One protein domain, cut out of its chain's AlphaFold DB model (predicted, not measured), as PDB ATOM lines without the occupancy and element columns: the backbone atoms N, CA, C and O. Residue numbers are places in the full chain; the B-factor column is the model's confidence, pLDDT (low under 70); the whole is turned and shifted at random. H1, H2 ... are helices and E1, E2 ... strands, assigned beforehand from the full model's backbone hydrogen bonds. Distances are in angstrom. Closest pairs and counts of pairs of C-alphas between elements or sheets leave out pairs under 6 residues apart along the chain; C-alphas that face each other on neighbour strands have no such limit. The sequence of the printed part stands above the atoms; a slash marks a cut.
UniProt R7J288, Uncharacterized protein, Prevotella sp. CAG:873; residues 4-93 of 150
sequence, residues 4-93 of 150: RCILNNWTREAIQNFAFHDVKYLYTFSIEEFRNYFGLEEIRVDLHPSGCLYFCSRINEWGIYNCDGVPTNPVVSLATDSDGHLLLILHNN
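This is residues 4 to 93 of the 150 residues of an uncharacterized protein of Prevotella sp. CAG:873 (UniProt R7J288). One strongly twisted sheet of six strands makes the core, its long strands E1, E5 and E6 passing through E4 into the small meander E2, E3, E4, each strand the antiparallel neighbour of the one before. H3 stands over edge strand E1, while the short H1 and H2 lie toward the other end of the longest axis, H1 only grazing the sheet. The printed part has 90 residues, running H1 H2 E1 H3 E2 E3 E4 E5 E6; the sheet, E1 E5 E6 E4 E3 E2, is mixed, and the class is mixed, helices and strands. It is compact, with a radius of gyration of the C-alphas of 12.8 A, and rounded, spanning 35 by 26 by 26 A.

H1, residues 4 to 7, begins at C-alpha 4 (32.026, -3.461, 9.907). H2 is residues 12 to 16. E1, residues 24 to 30, is 17.6 A long, and H3, residues 31 to 38, 10.6 A. E2 is residues 45 to 47, E3 53 to 56 and E4 62 to 65. E5, residues 74 to 80, and E6, residues 86 to 92, are each 19.0 A; C-alpha 92 is at (46.449, -0.838, -6.954).

E1 and E5 are antiparallel, with N 26 and O 78 2.8 A apart, within hydrogen-bond range. In hairpin E5 and E6, N 77 and O 89 are 2.8 A apart. E6 and E4 are parallel, with N 64 and O 88 at 2.8 A. Hairpin E3 and E4 has N 63 and O 55 at 2.8 A, and hairpin E2 and E3 N 46 and O 54 at 2.8 A. H3 stands up from the sheet over E1, at a height over the sheet of 7.9 A; its closest C-alphas to E5 are Ile 31 and Val 75, 5.5 A. H2 is not on the sheet. In H2 and H3 every O i to N i+4 pair is within hydrogen-bond range; H1 is too short for one, and its 1 O i to N i+3 pair is within range.

The C-alphas farthest apart, Glu 13 and Asn 36, are 36.1 A apart. The printed part has no cut, and no link is long. The mean pLDDT of the printed part is 85.6; residues 4 to 10 and 58 to 60 are under 70.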
ATOM      1  N   ARG A   4      31.835  -2.630   8.708       54.06
ATOM      2  CA  ARG A   4      32.026  -3.461   9.907       54.06
ATOM      3  C   ARG A   4      30.740  -4.163  10.362       54.06
ATOM      4  O   ARG A   4      30.785  -5.307  10.800       54.06
ATOM      5  N   CYS A   5      29.590  -3.499  10.248       59.50
ATOM      6  CA  CYS A   5      28.289  -4.102  10.554       59.50
ATOM      7  C   CYS A   5      27.937  -5.219   9.568       59.50
ATOM      8  O   CYS A   5      27.313  -6.197   9.969       59.50
ATOM      9  N   ILE A   6      28.364  -5.074   8.310       60.25
ATOM     10  CA  ILE A   6      28.233  -6.097   7.279       60.25
ATOM     11  C   ILE A   6      29.033  -7.330   7.720       60.25
ATOM     12  O   ILE A   6      28.442  -8.385   7.877       60.25
ATOM     13  N   LEU A   7      30.321  -7.206   8.056       60.78
ATOM     14  CA  LEU A   7      31.173  -8.372   8.344       60.78
ATOM     15  C   LEU A   7      31.083  -8.973   9.758       60.78
ATOM     16  O   LEU A   7      31.487 -10.122   9.929       60.78
ATOM     17  N   ASN A   8      30.546  -8.263  10.759       58.91
ATOM     18  CA  ASN A   8      30.512  -8.732  12.159       58.91
ATOM     19  C   ASN A   8      29.851 -10.114  12.358       58.91
ATOM     20  O   ASN A   8      30.119 -10.767  13.362       58.91
ATOM     21  N   ASN A   9      29.011 -10.565  11.418       62.19
ATOM     22  CA  ASN A   9      28.292 -11.841  11.495       62.19
ATOM     23  C   ASN A   9      28.626 -12.813  10.352       62.19
ATOM     24  O   ASN A   9      27.904 -13.789  10.149       62.19
ATOM     25  N   TRP A  10      29.664 -12.548   9.557       67.44
ATOM     26  CA  TRP A  10      29.912 -13.342   8.357       67.44
ATOM     27  C   TRP A  10      30.868 -14.500   8.618       67.44
ATOM     28  O   TRP A  10      32.018 -14.324   9.025       67.44
ATOM     29  N   THR A  11      30.386 -15.707   8.330       74.88
ATOM     30  CA  THR A  11      31.199 -16.921   8.321       74.88
ATOM     31  C   THR A  11      32.101 -16.949   7.086       74.88
ATOM     32  O   THR A  11      31.869 -16.258   6.090       74.88
ATOM     33  N   ARG A  12      33.143 -17.784   7.131       73.06
ATOM     34  CA  ARG A  12      34.049 -18.006   5.993       73.06
ATOM     35  C   ARG A  12      33.300 -18.419   4.719       73.06
ATOM     36  O   ARG A  12      33.606 -17.917   3.644       73.06
ATOM     37  N   GLU A  13      32.312 -19.301   4.852       74.50
ATOM     38  CA  GLU A  13      31.486 -19.794   3.740       74.50
ATOM     39  C   GLU A  13      30.647 -18.679   3.101       74.50
ATOM     40  O   GLU A  13      30.531 -18.616   1.877       74.50
ATOM     41  N   ALA A  14      30.112 -17.763   3.917       74.75
ATOM     42  CA  ALA A  14      29.344 -16.622   3.429       74.75
ATOM     43  C   ALA A  14      30.227 -15.648   2.632       74.75
ATOM     44  O   ALA A  14      29.855 -15.240   1.537       74.75
ATOM     45  N   ILE A  15      31.428 -15.327   3.135       77.62
ATOM     46  CA  ILE A  15      32.358 -14.405   2.454       77.62
ATOM     47  C   ILE A  15      32.885 -14.975   1.138       77.62
ATOM     48  O   ILE A  15      33.083 -14.214   0.195       77.62
ATOM     49  N   GLN A  16      33.112 -16.288   1.050       77.31
ATOM     50  CA  GLN A  16      33.646 -16.911  -0.168       77.31
ATOM     51  C   GLN A  16      32.767 -16.701  -1.402       77.31
ATOM     52  O   GLN A  16      33.291 -16.586  -2.509       77.31
ATOM     53  N   ASN A  17      31.451 -16.645  -1.204       76.62
ATOM     54  CA  ASN A  17      30.472 -16.482  -2.276       76.62
ATOM     55  C   ASN A  17      29.929 -15.053  -2.374       76.62
ATOM     56  O   ASN A  17      29.038 -14.795  -3.179       76.62
ATOM     57  N   PHE A  18      30.443 -14.132  -1.560       83.75
ATOM     58  CA  PHE A  18      29.976 -12.759  -1.545       83.75
ATOM     59  C   PHE A  18      30.844 -11.862  -2.428       83.75
ATOM     60  O   PHE A  18      32.075 -11.942  -2.408       83.75
ATOM     61  N   ALA A  19      30.192 -10.954  -3.147       88.50
ATOM     62  CA  ALA A  19      30.844  -9.882  -3.877       88.50
ATOM     63  C   ALA A  19      30.010  -8.602  -3.808       88.50
ATOM     64  O   ALA A  19      28.782  -8.649  -3.760       88.50
ATOM     65  N   PHE A  20      30.690  -7.459  -3.839       89.62
ATOM     66  CA  PHE A  20      30.048  -6.176  -4.106       89.62
ATOM     67  C   PHE A  20      29.948  -6.008  -5.617       89.62
ATOM     68  O   PHE A  20      30.963  -6.127  -6.307       89.62
ATOM     69  N   HIS A  21      28.743  -5.763  -6.124       92.25
ATOM     70  CA  HIS A  21      28.463  -5.631  -7.551       92.25
ATOM     71  C   HIS A  21      28.239  -4.167  -7.945       92.25
ATOM     72  O   HIS A  21      27.908  -3.328  -7.106       92.25
ATOM     73  N   ASP A  22      28.444  -3.870  -9.230       94.38
ATOM     74  CA  ASP A  22      28.299  -2.537  -9.826       94.38
ATOM     75  C   ASP A  22      29.010  -1.429  -9.035       94.38
ATOM     76  O   ASP A  22      28.483  -0.328  -8.843       94.38
ATOM     77  N   VAL A  23      30.229  -1.730  -8.574       94.69
ATOM     78  CA  VAL A  23      31.023  -0.831  -7.737       94.69
ATOM     79  C   VAL A  23      31.397   0.428  -8.519       94.69
ATOM     80  O   VAL A  23      32.080   0.384  -9.543       94.69
ATOM     81  N   LYS A  24      30.958   1.578  -8.007       95.75
ATOM     82  CA  LYS A  24      31.239   2.914  -8.535       95.75
ATOM     83  C   LYS A  24      32.205   3.642  -7.621       95.75
ATOM     84  O   LYS A  24      31.906   3.905  -6.458       95.75
ATOM     85  N   TYR A  25      33.345   4.014  -8.180       95.06
ATOM     86  CA  TYR A  25      34.399   4.738  -7.487       95.06
ATOM     87  C   TYR A  25      34.063   6.229  -7.470       95.06
ATOM     88  O   TYR A  25      33.903   6.851  -8.519       95.06
ATOM     89  N   LEU A  26      33.907   6.787  -6.271       94.75
ATOM     90  CA  LEU A  26      33.510   8.179  -6.061       94.75
ATOM     91  C   LEU A  26      34.733   9.086  -5.931       94.75
ATOM     92  O   LEU A  26      34.748  10.192  -6.467       94.75
ATOM     93  N   TYR A  27      35.749   8.617  -5.206       94.81
ATOM     94  CA  TYR A  27      36.988   9.348  -4.983       94.81
ATOM     95  C   TYR A  27      38.130   8.385  -4.666       94.81
ATOM     96  O   TYR A  27      37.916   7.383  -3.983       94.81
ATOM     97  N   THR A  28      39.342   8.710  -5.111       96.75
ATOM     98  CA  THR A  28      40.547   7.912  -4.868       96.75
ATOM     99  C   THR A  28      41.598   8.770  -4.183       96.75
ATOM    100  O   THR A  28      42.044   9.772  -4.734       96.75
ATOM    101  N   PHE A  29      42.000   8.345  -2.991       95.00
ATOM    102  CA  PHE A  29      43.064   8.937  -2.197       95.00
ATOM    103  C   PHE A  29      44.394   8.250  -2.503       95.00
ATOM    104  O   PHE A  29      44.474   7.018  -2.587       95.00
ATOM    105  N   SER A  30      45.476   9.026  -2.543       95.88
ATOM    106  CA  SER A  30      46.801   8.438  -2.305       95.88
ATOM    107  C   SER A  30      46.908   7.932  -0.858       95.88
ATOM    108  O   SER A  30      46.180   8.389   0.026       95.88
ATOM    109  N   ILE A  31      47.838   7.017  -0.574       94.06
ATOM    110  CA  ILE A  31      48.052   6.533   0.805       94.06
ATOM    111  C   ILE A  31      48.451   7.673   1.746       94.06
ATOM    112  O   ILE A  31      48.025   7.702   2.897       94.06
ATOM    113  N   GLU A  32      49.250   8.630   1.277       94.38
ATOM    114  CA  GLU A  32      49.622   9.812   2.062       94.38
ATOM    115  C   GLU A  32      48.427  10.715   2.348       94.38
ATOM    116  O   GLU A  32      48.214  11.110   3.491       94.38
ATOM    117  N   GLU A  33      47.612  10.994   1.335       94.62
ATOM    118  CA  GLU A  33      46.405  11.802   1.483       94.62
ATOM    119  C   GLU A  33      45.409  11.151   2.443       94.62
ATOM    120  O   GLU A  33      44.924  11.811   3.361       94.62
ATOM    121  N   PHE A  34      45.162   9.848   2.293       92.25
ATOM    122  CA  PHE A  34      44.284   9.094   3.183       92.25
ATOM    123  C   PHE A  34      44.793   9.135   4.628       92.25
ATOM    124  O   PHE A  34      44.034   9.420   5.556       92.25
ATOM    125  N   ARG A  35      46.098   8.911   4.832       91.62
ATOM    126  CA  ARG A  35      46.720   8.994   6.158       91.62
ATOM    127  C   ARG A  35      46.565  10.373   6.779       91.62
ATOM    128  O   ARG A  35      46.146  10.467   7.928       91.62
ATOM    129  N   ASN A  36      46.835  11.430   6.021       92.38
ATOM    130  CA  ASN A  36      46.711  12.802   6.504       92.38
ATOM    131  C   ASN A  36      45.256  13.158   6.830       92.38
ATOM    132  O   ASN A  36      44.991  13.727   7.887       92.38
ATOM    133  N   TYR A  37      44.310  12.769   5.970       89.31
ATOM    134  CA  TYR A  37      42.884  13.035   6.156       89.31
ATOM    135  C   TYR A  37      42.330  12.358   7.418       89.31
ATOM    136  O   TYR A  37      41.607  12.977   8.195       89.31
ATOM    137  N   PHE A  38      42.708  11.099   7.658       86.06
ATOM    138  CA  PHE A  38      42.258  10.327   8.819       86.06
ATOM    139  C   PHE A  38      43.211  10.400  10.024       86.06
ATOM    140  O   PHE A  38      42.951   9.747  11.033       86.06
ATOM    141  N   GLY A  39      44.301  11.170   9.957       87.00
ATOM    142  CA  GLY A  39      45.307  11.274  11.022       87.00
ATOM    143  C   GLY A  39      45.985   9.940  11.376       87.00
ATOM    144  O   GLY A  39      46.221   9.660  12.553       87.00
ATOM    145  N   LEU A  40      46.234   9.083  10.388       85.88
ATOM    146  CA  LEU A  40      46.856   7.767  10.555       85.88
ATOM    147  C   LEU A  40      48.369   7.854  10.335       85.88
ATOM    148  O   LEU A  40      48.817   8.416   9.340       85.88
ATOM    149  N   GLU A  41      49.160   7.246  11.219       88.12
ATOM    150  CA  GLU A  41      50.612   7.113  11.013       88.12
ATOM    151  C   GLU A  41      50.913   6.093   9.899       88.12
ATOM    152  O   GLU A  41      51.728   6.325   9.000       88.12
ATOM    153  N   GLU A  42      50.172   4.986   9.904       88.31
ATOM    154  CA  GLU A  42      50.258   3.909   8.923       88.31
ATOM    155  C   GLU A  42      48.890   3.257   8.682       88.31
ATOM    156  O   GLU A  42      47.965   3.396   9.486       88.31
ATOM    157  N   ILE A  43      48.766   2.542   7.561       88.69
ATOM    158  CA  ILE A  43      47.602   1.710   7.239       88.69
ATOM    159  C   ILE A  43      48.035   0.256   7.409       88.69
ATOM    160  O   ILE A  43      48.842  -0.244   6.628       88.69
ATOM    161  N   ARG A  44      47.510  -0.412   8.437       88.81
ATOM    162  CA  ARG A  44      47.749  -1.841   8.673       88.81
ATOM    163  C   ARG A  44      46.661  -2.671   8.016       88.81
ATOM    164  O   ARG A  44      45.487  -2.310   8.088       88.81
ATOM    165  N   VAL A  45      47.076  -3.769   7.397       89.69
ATOM    166  CA  VAL A  45      46.185  -4.762   6.801       89.69
ATOM    167  C   VAL A  45      46.255  -6.023   7.649       89.69
ATOM    168  O   VAL A  45      47.334  -6.583   7.828       89.69
ATOM    169  N   ASP A  46      45.105  -6.465   8.139       87.88
ATOM    170  CA  ASP A  46      44.957  -7.624   9.010       87.88
ATOM    171  C   ASP A  46      44.067  -8.690   8.354       87.88
ATOM    172  O   ASP A  46      43.243  -8.405   7.478       87.88
ATOM    173  N   LEU A  47      44.229  -9.943   8.788       86.69
ATOM    174  CA  LEU A  47      43.393 -11.067   8.368       86.69
ATOM    175  C   LEU A  47      42.238 -11.259   9.353       86.69
ATOM    176  O   LEU A  47      42.452 -11.581  10.522       86.69
ATOM    177  N   HIS A  48      41.006 -11.123   8.873       84.81
ATOM    178  CA  HIS A  48      39.822 -11.449   9.662       84.81
ATOM    179  C   HIS A  48      39.661 -12.979   9.779       84.81
ATOM    180  O   HIS A  48      39.967 -13.691   8.817       84.81
ATOM    181  N   PRO A  49      39.103 -13.525  10.882       81.56
ATOM    182  CA  PRO A  49      38.845 -14.967  11.035       81.56
ATOM    183  C   PRO A  49      38.019 -15.612   9.912       81.56
ATOM    184  O   PRO A  49      38.075 -16.819   9.692       81.56
ATOM    185  N   SER A  50      37.254 -14.807   9.183       78.25
ATOM    186  CA  SER A  50      36.478 -15.236   8.019       78.25
ATOM    187  C   SER A  50      37.313 -15.419   6.738       78.25
ATOM    188  O   SER A  50      36.807 -15.946   5.750       78.25
ATOM    189  N   GLY A  51      38.585 -15.005   6.735       81.56
ATOM    190  CA  GLY A  51      39.512 -15.128   5.609       81.56
ATOM    191  C   GLY A  51      39.594 -13.910   4.681       81.56
ATOM    192  O   GLY A  51      40.258 -13.997   3.648       81.56
ATOM    193  N   CYS A  52      38.933 -12.795   5.008       84.94
ATOM    194  CA  CYS A  52      39.113 -11.534   4.287       84.94
ATOM    195  C   CYS A  52      40.273 -10.714   4.862       84.94
ATOM    196  O   CYS A  52      40.495 -10.694   6.075       84.94
ATOM    197  N   LEU A  53      40.999 -10.030   3.979       88.75
ATOM    198  CA  LEU A  53      41.968  -9.015   4.371       88.75
ATOM    199  C   LEU A  53      41.254  -7.666   4.468       88.75
ATOM    200  O   LEU A  53      40.483  -7.290   3.581       88.75
ATOM    201  N   TYR A  54      41.503  -6.943   5.551       88.62
ATOM    202  CA  TYR A  54      40.889  -5.645   5.796       88.62
ATOM    203  C   TYR A  54      41.897  -4.682   6.413       88.62
ATOM    204  O   TYR A  54      42.912  -5.097   6.963       88.62
ATOM    205  N   PHE A  55      41.606  -3.389   6.339       88.50
ATOM    206  CA  PHE A  55      42.355  -2.359   7.054       88.50
ATOM    207  C   PHE A  55      41.408  -1.501   7.884       88.50
ATOM    208  O   PHE A  55      40.233  -1.358   7.553       88.50
ATOM    209  N   CYS A  56      41.912  -0.919   8.968       82.44
ATOM    210  CA  CYS A  56      41.126  -0.034   9.823       82.44
ATOM    211  C   CYS A  56      41.415   1.436   9.514       82.44
ATOM    212  O   CYS A  56      42.570   1.840   9.382       82.44
ATOM    213  N   SER A  57      40.367   2.255   9.491       73.69
ATOM    214  CA  SER A  57      40.490   3.711   9.603       73.69
ATOM    215  C   SER A  57      40.326   4.164  11.064       73.69
ATOM    216  O   SER A  57      39.864   3.408  11.924       73.69
ATOM    217  N   ARG A  58      40.668   5.426  11.374       69.62
ATOM    218  CA  ARG A  58      40.540   5.988  12.739       69.62
ATOM    219  C   ARG A  58      39.104   5.993  13.271       69.62
ATOM    220  O   ARG A  58      38.907   5.978  14.480       69.62
ATOM    221  N   ILE A  59      38.112   5.985  12.382       66.50
ATOM    222  CA  ILE A  59      36.687   5.908  12.735       66.50
ATOM    223  C   ILE A  59      36.221   4.471  13.026       66.50
ATOM    224  O   ILE A  59      35.027   4.223  13.166       66.50
ATOM    225  N   ASN A  60      37.161   3.531  13.178       60.66
ATOM    226  CA  ASN A  60      36.910   2.126  13.504       60.66
ATOM    227  C   ASN A  60      36.035   1.412  12.457       60.66
ATOM    228  O   ASN A  60      35.309   0.459  12.769       60.66
ATOM    229  N   GLU A  61      36.107   1.906  11.219       74.94
ATOM    230  CA  GLU A  61      35.538   1.275  10.040       74.94
ATOM    231  C   GLU A  61      36.578   0.387   9.374       74.94
ATOM    232  O   GLU A  61      37.767   0.712   9.331       74.94
ATOM    233  N   TRP A  62      36.105  -0.740   8.850       83.69
ATOM    234  CA  TRP A  62      36.917  -1.660   8.074       83.69
ATOM    235  C   TRP A  62      36.816  -1.300   6.596       83.69
ATOM    236  O   TRP A  62      35.716  -1.113   6.081       83.69
ATOM    237  N   GLY A  63      37.957  -1.209   5.925       88.81
ATOM    238  CA  GLY A  63      38.049  -1.176   4.475       88.81
ATOM    239  C   GLY A  63      38.484  -2.530   3.926       88.81
ATOM    240  O   GLY A  63      39.158  -3.303   4.607       88.81
ATOM    241  N   ILE A  64      38.089  -2.815   2.691       89.88
ATOM    242  CA  ILE A  64      38.439  -4.029   1.955       89.88
ATOM    243  C   ILE A  64      39.845  -3.874   1.402       89.88
ATOM    244  O   ILE A  64      40.141  -2.892   0.726       89.88
ATOM    245  N   TYR A  65      40.693  -4.865   1.625       91.06
ATOM    246  CA  TYR A  65      41.889  -5.033   0.815       91.06
ATOM    247  C   TYR A  65      41.508  -5.801  -0.449       91.06
ATOM    248  O   TYR A  65      40.889  -6.848  -0.325       91.06
ATOM    249  N   ASN A  66      41.812  -5.281  -1.636       90.81
ATOM    250  CA  ASN A  66      41.479  -5.889  -2.925       90.81
ATOM    251  C   ASN A  66      42.703  -5.839  -3.846       90.81
ATOM    252  O   ASN A  66      42.713  -5.138  -4.858       90.81
ATOM    253  N   CYS A  67      43.756  -6.550  -3.443       88.19
ATOM    254  CA  CYS A  67      44.992  -6.698  -4.203       88.19
ATOM    255  C   CYS A  67      45.430  -8.162  -4.197       88.19
ATOM    256  O   CYS A  67      45.462  -8.811  -3.148       88.19
ATOM    257  N   ASP A  68      45.911  -8.634  -5.344       83.50
ATOM    258  CA  ASP A  68      46.603  -9.915  -5.437       83.50
ATOM    259  C   ASP A  68      48.029  -9.781  -4.877       83.50
ATOM    260  O   ASP A  68      48.973  -9.399  -5.569       83.50
ATOM    261  N   GLY A  69      48.190 -10.072  -3.586       84.81
ATOM    262  CA  GLY A  69      49.474  -9.940  -2.892       84.81
ATOM    263  C   GLY A  69      49.792  -8.494  -2.511       84.81
ATOM    264  O   GLY A  69      48.882  -7.715  -2.243       84.81
ATOM    265  N   VAL A  70      51.078  -8.143  -2.418       86.31
ATOM    266  CA  VAL A  70      51.526  -6.811  -1.964       86.31
ATOM    267  C   VAL A  70      51.388  -5.787  -3.104       86.31
ATOM    268  O   VAL A  70      51.981  -5.997  -4.163       86.31
ATOM    269  N   PRO A  71      50.653  -4.674  -2.922       89.44
ATOM    270  CA  PRO A  71      50.461  -3.668  -3.957       89.44
ATOM    271  C   PRO A  71      51.759  -2.933  -4.277       89.44
ATOM    272  O   PRO A  71      52.509  -2.543  -3.383       89.44
ATOM    273  N   THR A  72      51.992  -2.679  -5.562       92.75
ATOM    274  CA  THR A  72      53.131  -1.888  -6.043       92.75
ATOM    275  C   THR A  72      52.832  -0.394  -6.049       92.75
ATOM    276  O   THR A  72      53.738   0.410  -5.858       92.75
ATOM    277  N   ASN A  73      51.571  -0.014  -6.275       94.56
ATOM    278  CA  ASN A  73      51.120   1.376  -6.262       94.56
ATOM    279  C   ASN A  73      49.769   1.481  -5.534       94.56
ATOM    280  O   ASN A  73      48.734   1.638  -6.186       94.56
ATOM    281  N   PRO A  74      49.757   1.308  -4.202       94.69
ATOM    282  CA  PRO A  74      48.526   1.272  -3.427       94.69
ATOM    283  C   PRO A  74      47.819   2.629  -3.403       94.69
ATOM    284  O   PRO A  74      48.446   3.676  -3.244       94.69
ATOM    285  N   VAL A  75      46.494   2.590  -3.487       95.81
ATOM    286  CA  VAL A  75      45.582   3.717  -3.260       95.81
ATOM    287  C   VAL A  75      44.394   3.241  -2.435       95.81
ATOM    288  O   VAL A  75      44.121   2.041  -2.358       95.81
ATOM    289  N   VAL A  76      43.684   4.181  -1.813       94.75
ATOM    290  CA  VAL A  76      42.417   3.888  -1.137       94.75
ATOM    291  C   VAL A  76      41.312   4.638  -1.848       94.75
ATOM    292  O   VAL A  76      41.373   5.856  -1.959       94.75
ATOM    293  N   SER A  77      40.282   3.934  -2.291       94.94
ATOM    294  CA  SER A  77      39.110   4.556  -2.893       94.94
ATOM    295  C   SER A  77      37.891   4.471  -1.996       94.94
ATOM    296  O   SER A  77      37.630   3.449  -1.363       94.94
ATOM    297  N   LEU A  78      37.124   5.557  -1.999       92.69
ATOM    298  CA  LEU A  78      35.743   5.582  -1.554       92.69
ATOM    299  C   LEU A  78      34.859   5.191  -2.737       92.69
ATOM    300  O   LEU A  78      34.866   5.854  -3.777       92.69
ATOM    301  N   ALA A  79      34.091   4.126  -2.570       93.62
ATOM    302  CA  ALA A  79      33.212   3.592  -3.595       93.62
ATOM    303  C   ALA A  79      31.817   3.293  -3.038       93.62
ATOM    304  O   ALA A  79      31.592   3.320  -1.825       93.62
ATOM    305  N   THR A  80      30.881   3.006  -3.936       93.06
ATOM    306  CA  THR A  80      29.549   2.513  -3.593       93.06
ATOM    307  C   THR A  80      29.140   1.357  -4.492       93.06
ATOM    308  O   THR A  80      29.527   1.346  -5.656       93.06
ATOM    309  N   ASP A  81      28.408   0.379  -3.968       92.94
ATOM    310  CA  ASP A  81      27.851  -0.732  -4.750       92.94
ATOM    311  C   ASP A  81      26.424  -0.435  -5.254       92.94
ATOM    312  O   ASP A  81      25.867   0.643  -5.016       92.94
ATOM    313  N   SER A  82      25.826  -1.400  -5.960       92.00
ATOM    314  CA  SER A  82      24.433  -1.353  -6.433       92.00
ATOM    315  C   SER A  82      23.406  -1.091  -5.330       92.00
ATOM    316  O   SER A  82      22.379  -0.461  -5.582       92.00
ATOM    317  N   ASP A  83      23.683  -1.567  -4.119       88.00
ATOM    318  CA  ASP A  83      22.788  -1.496  -2.964       88.00
ATOM    319  C   ASP A  83      22.961  -0.193  -2.159       88.00
ATOM    320  O   ASP A  83      22.229   0.065  -1.201       88.00
ATOM    321  N   GLY A  84      23.899   0.672  -2.565       85.88
ATOM    322  CA  GLY A  84      24.164   1.962  -1.930       85.88
ATOM    323  C   GLY A  84      25.034   1.871  -0.673       85.88
ATOM    324  O   GLY A  84      25.121   2.831   0.099       85.88
ATOM    325  N   HIS A  85      25.701   0.739  -0.443       86.44
ATOM    326  CA  HIS A  85      26.701   0.613   0.606       86.44
ATOM    327  C   HIS A  85      27.915   1.471   0.259       86.44
ATOM    328  O   HIS A  85      28.391   1.460  -0.872       86.44
ATOM    329  N   LEU A  86      28.433   2.210   1.241       87.62
ATOM    330  CA  LEU A  86      29.707   2.916   1.113       87.62
ATOM    331  C   LEU A  86      30.852   1.979   1.490       87.62
ATOM    332  O   LEU A  86      30.826   1.367   2.563       87.62
ATOM    333  N   LEU A  87      31.848   1.907   0.615       89.12
ATOM    334  CA  LEU A  87      32.985   1.001   0.694       89.12
ATOM    335  C   LEU A  87      34.283   1.805   0.706       89.12
ATOM    336  O   LEU A  87      34.464   2.717  -0.101       89.12
ATOM    337  N   LEU A  88      35.204   1.428   1.588       91.62
ATOM    338  CA  LEU A  88      36.608   1.810   1.478       91.62
ATOM    339  C   LEU A  88      37.363   0.622   0.900       91.62
ATOM    340  O   LEU A  88      37.259  -0.480   1.433       91.62
ATOM    341  N   ILE A  89      38.100   0.838  -0.183       93.06
ATOM    342  CA  ILE A  89      38.788  -0.228  -0.914       93.06
ATOM    343  C   ILE A  89      40.247   0.167  -1.077       93.06
ATOM    344  O   ILE A  89      40.536   1.206  -1.663       93.06
ATOM    345  N   LEU A  90      41.163  -0.657  -0.581       93.56
ATOM    346  CA  LEU A  90      42.594  -0.550  -0.842       93.56
ATOM    347  C   LEU A  90      42.920  -1.440  -2.039       93.56
ATOM    348  O   LEU A  90      42.735  -2.653  -1.972       93.56
ATOM    349  N   HIS A  91      43.380  -0.830  -3.126       93.88
ATOM    350  CA  HIS A  91      43.680  -1.506  -4.389       93.88
ATOM    351  C   HIS A  91      44.916  -0.878  -5.057       93.88
ATOM    352  O   HIS A  91      45.415   0.160  -4.610       93.88
ATOM    353  N   ASN A  92      45.433  -1.490  -6.125       94.69
ATOM    354  CA  ASN A  92      46.449  -0.838  -6.954       94.69
ATOM    355  C   ASN A  92      45.819   0.288  -7.784       94.69
ATOM    356  O   ASN A  92      44.707   0.163  -8.298       94.69
ATOM    357  N   ASN A  93      46.544   1.390  -7.955       94.25
ATOM    358  CA  ASN A  93      46.086   2.499  -8.783       94.25
ATOM    359  C   ASN A  93      45.838   2.035 -10.229       94.25
ATOM    360  O   ASN A  93      46.671   1.345 -10.815       94.25
TER     361      ASN A  93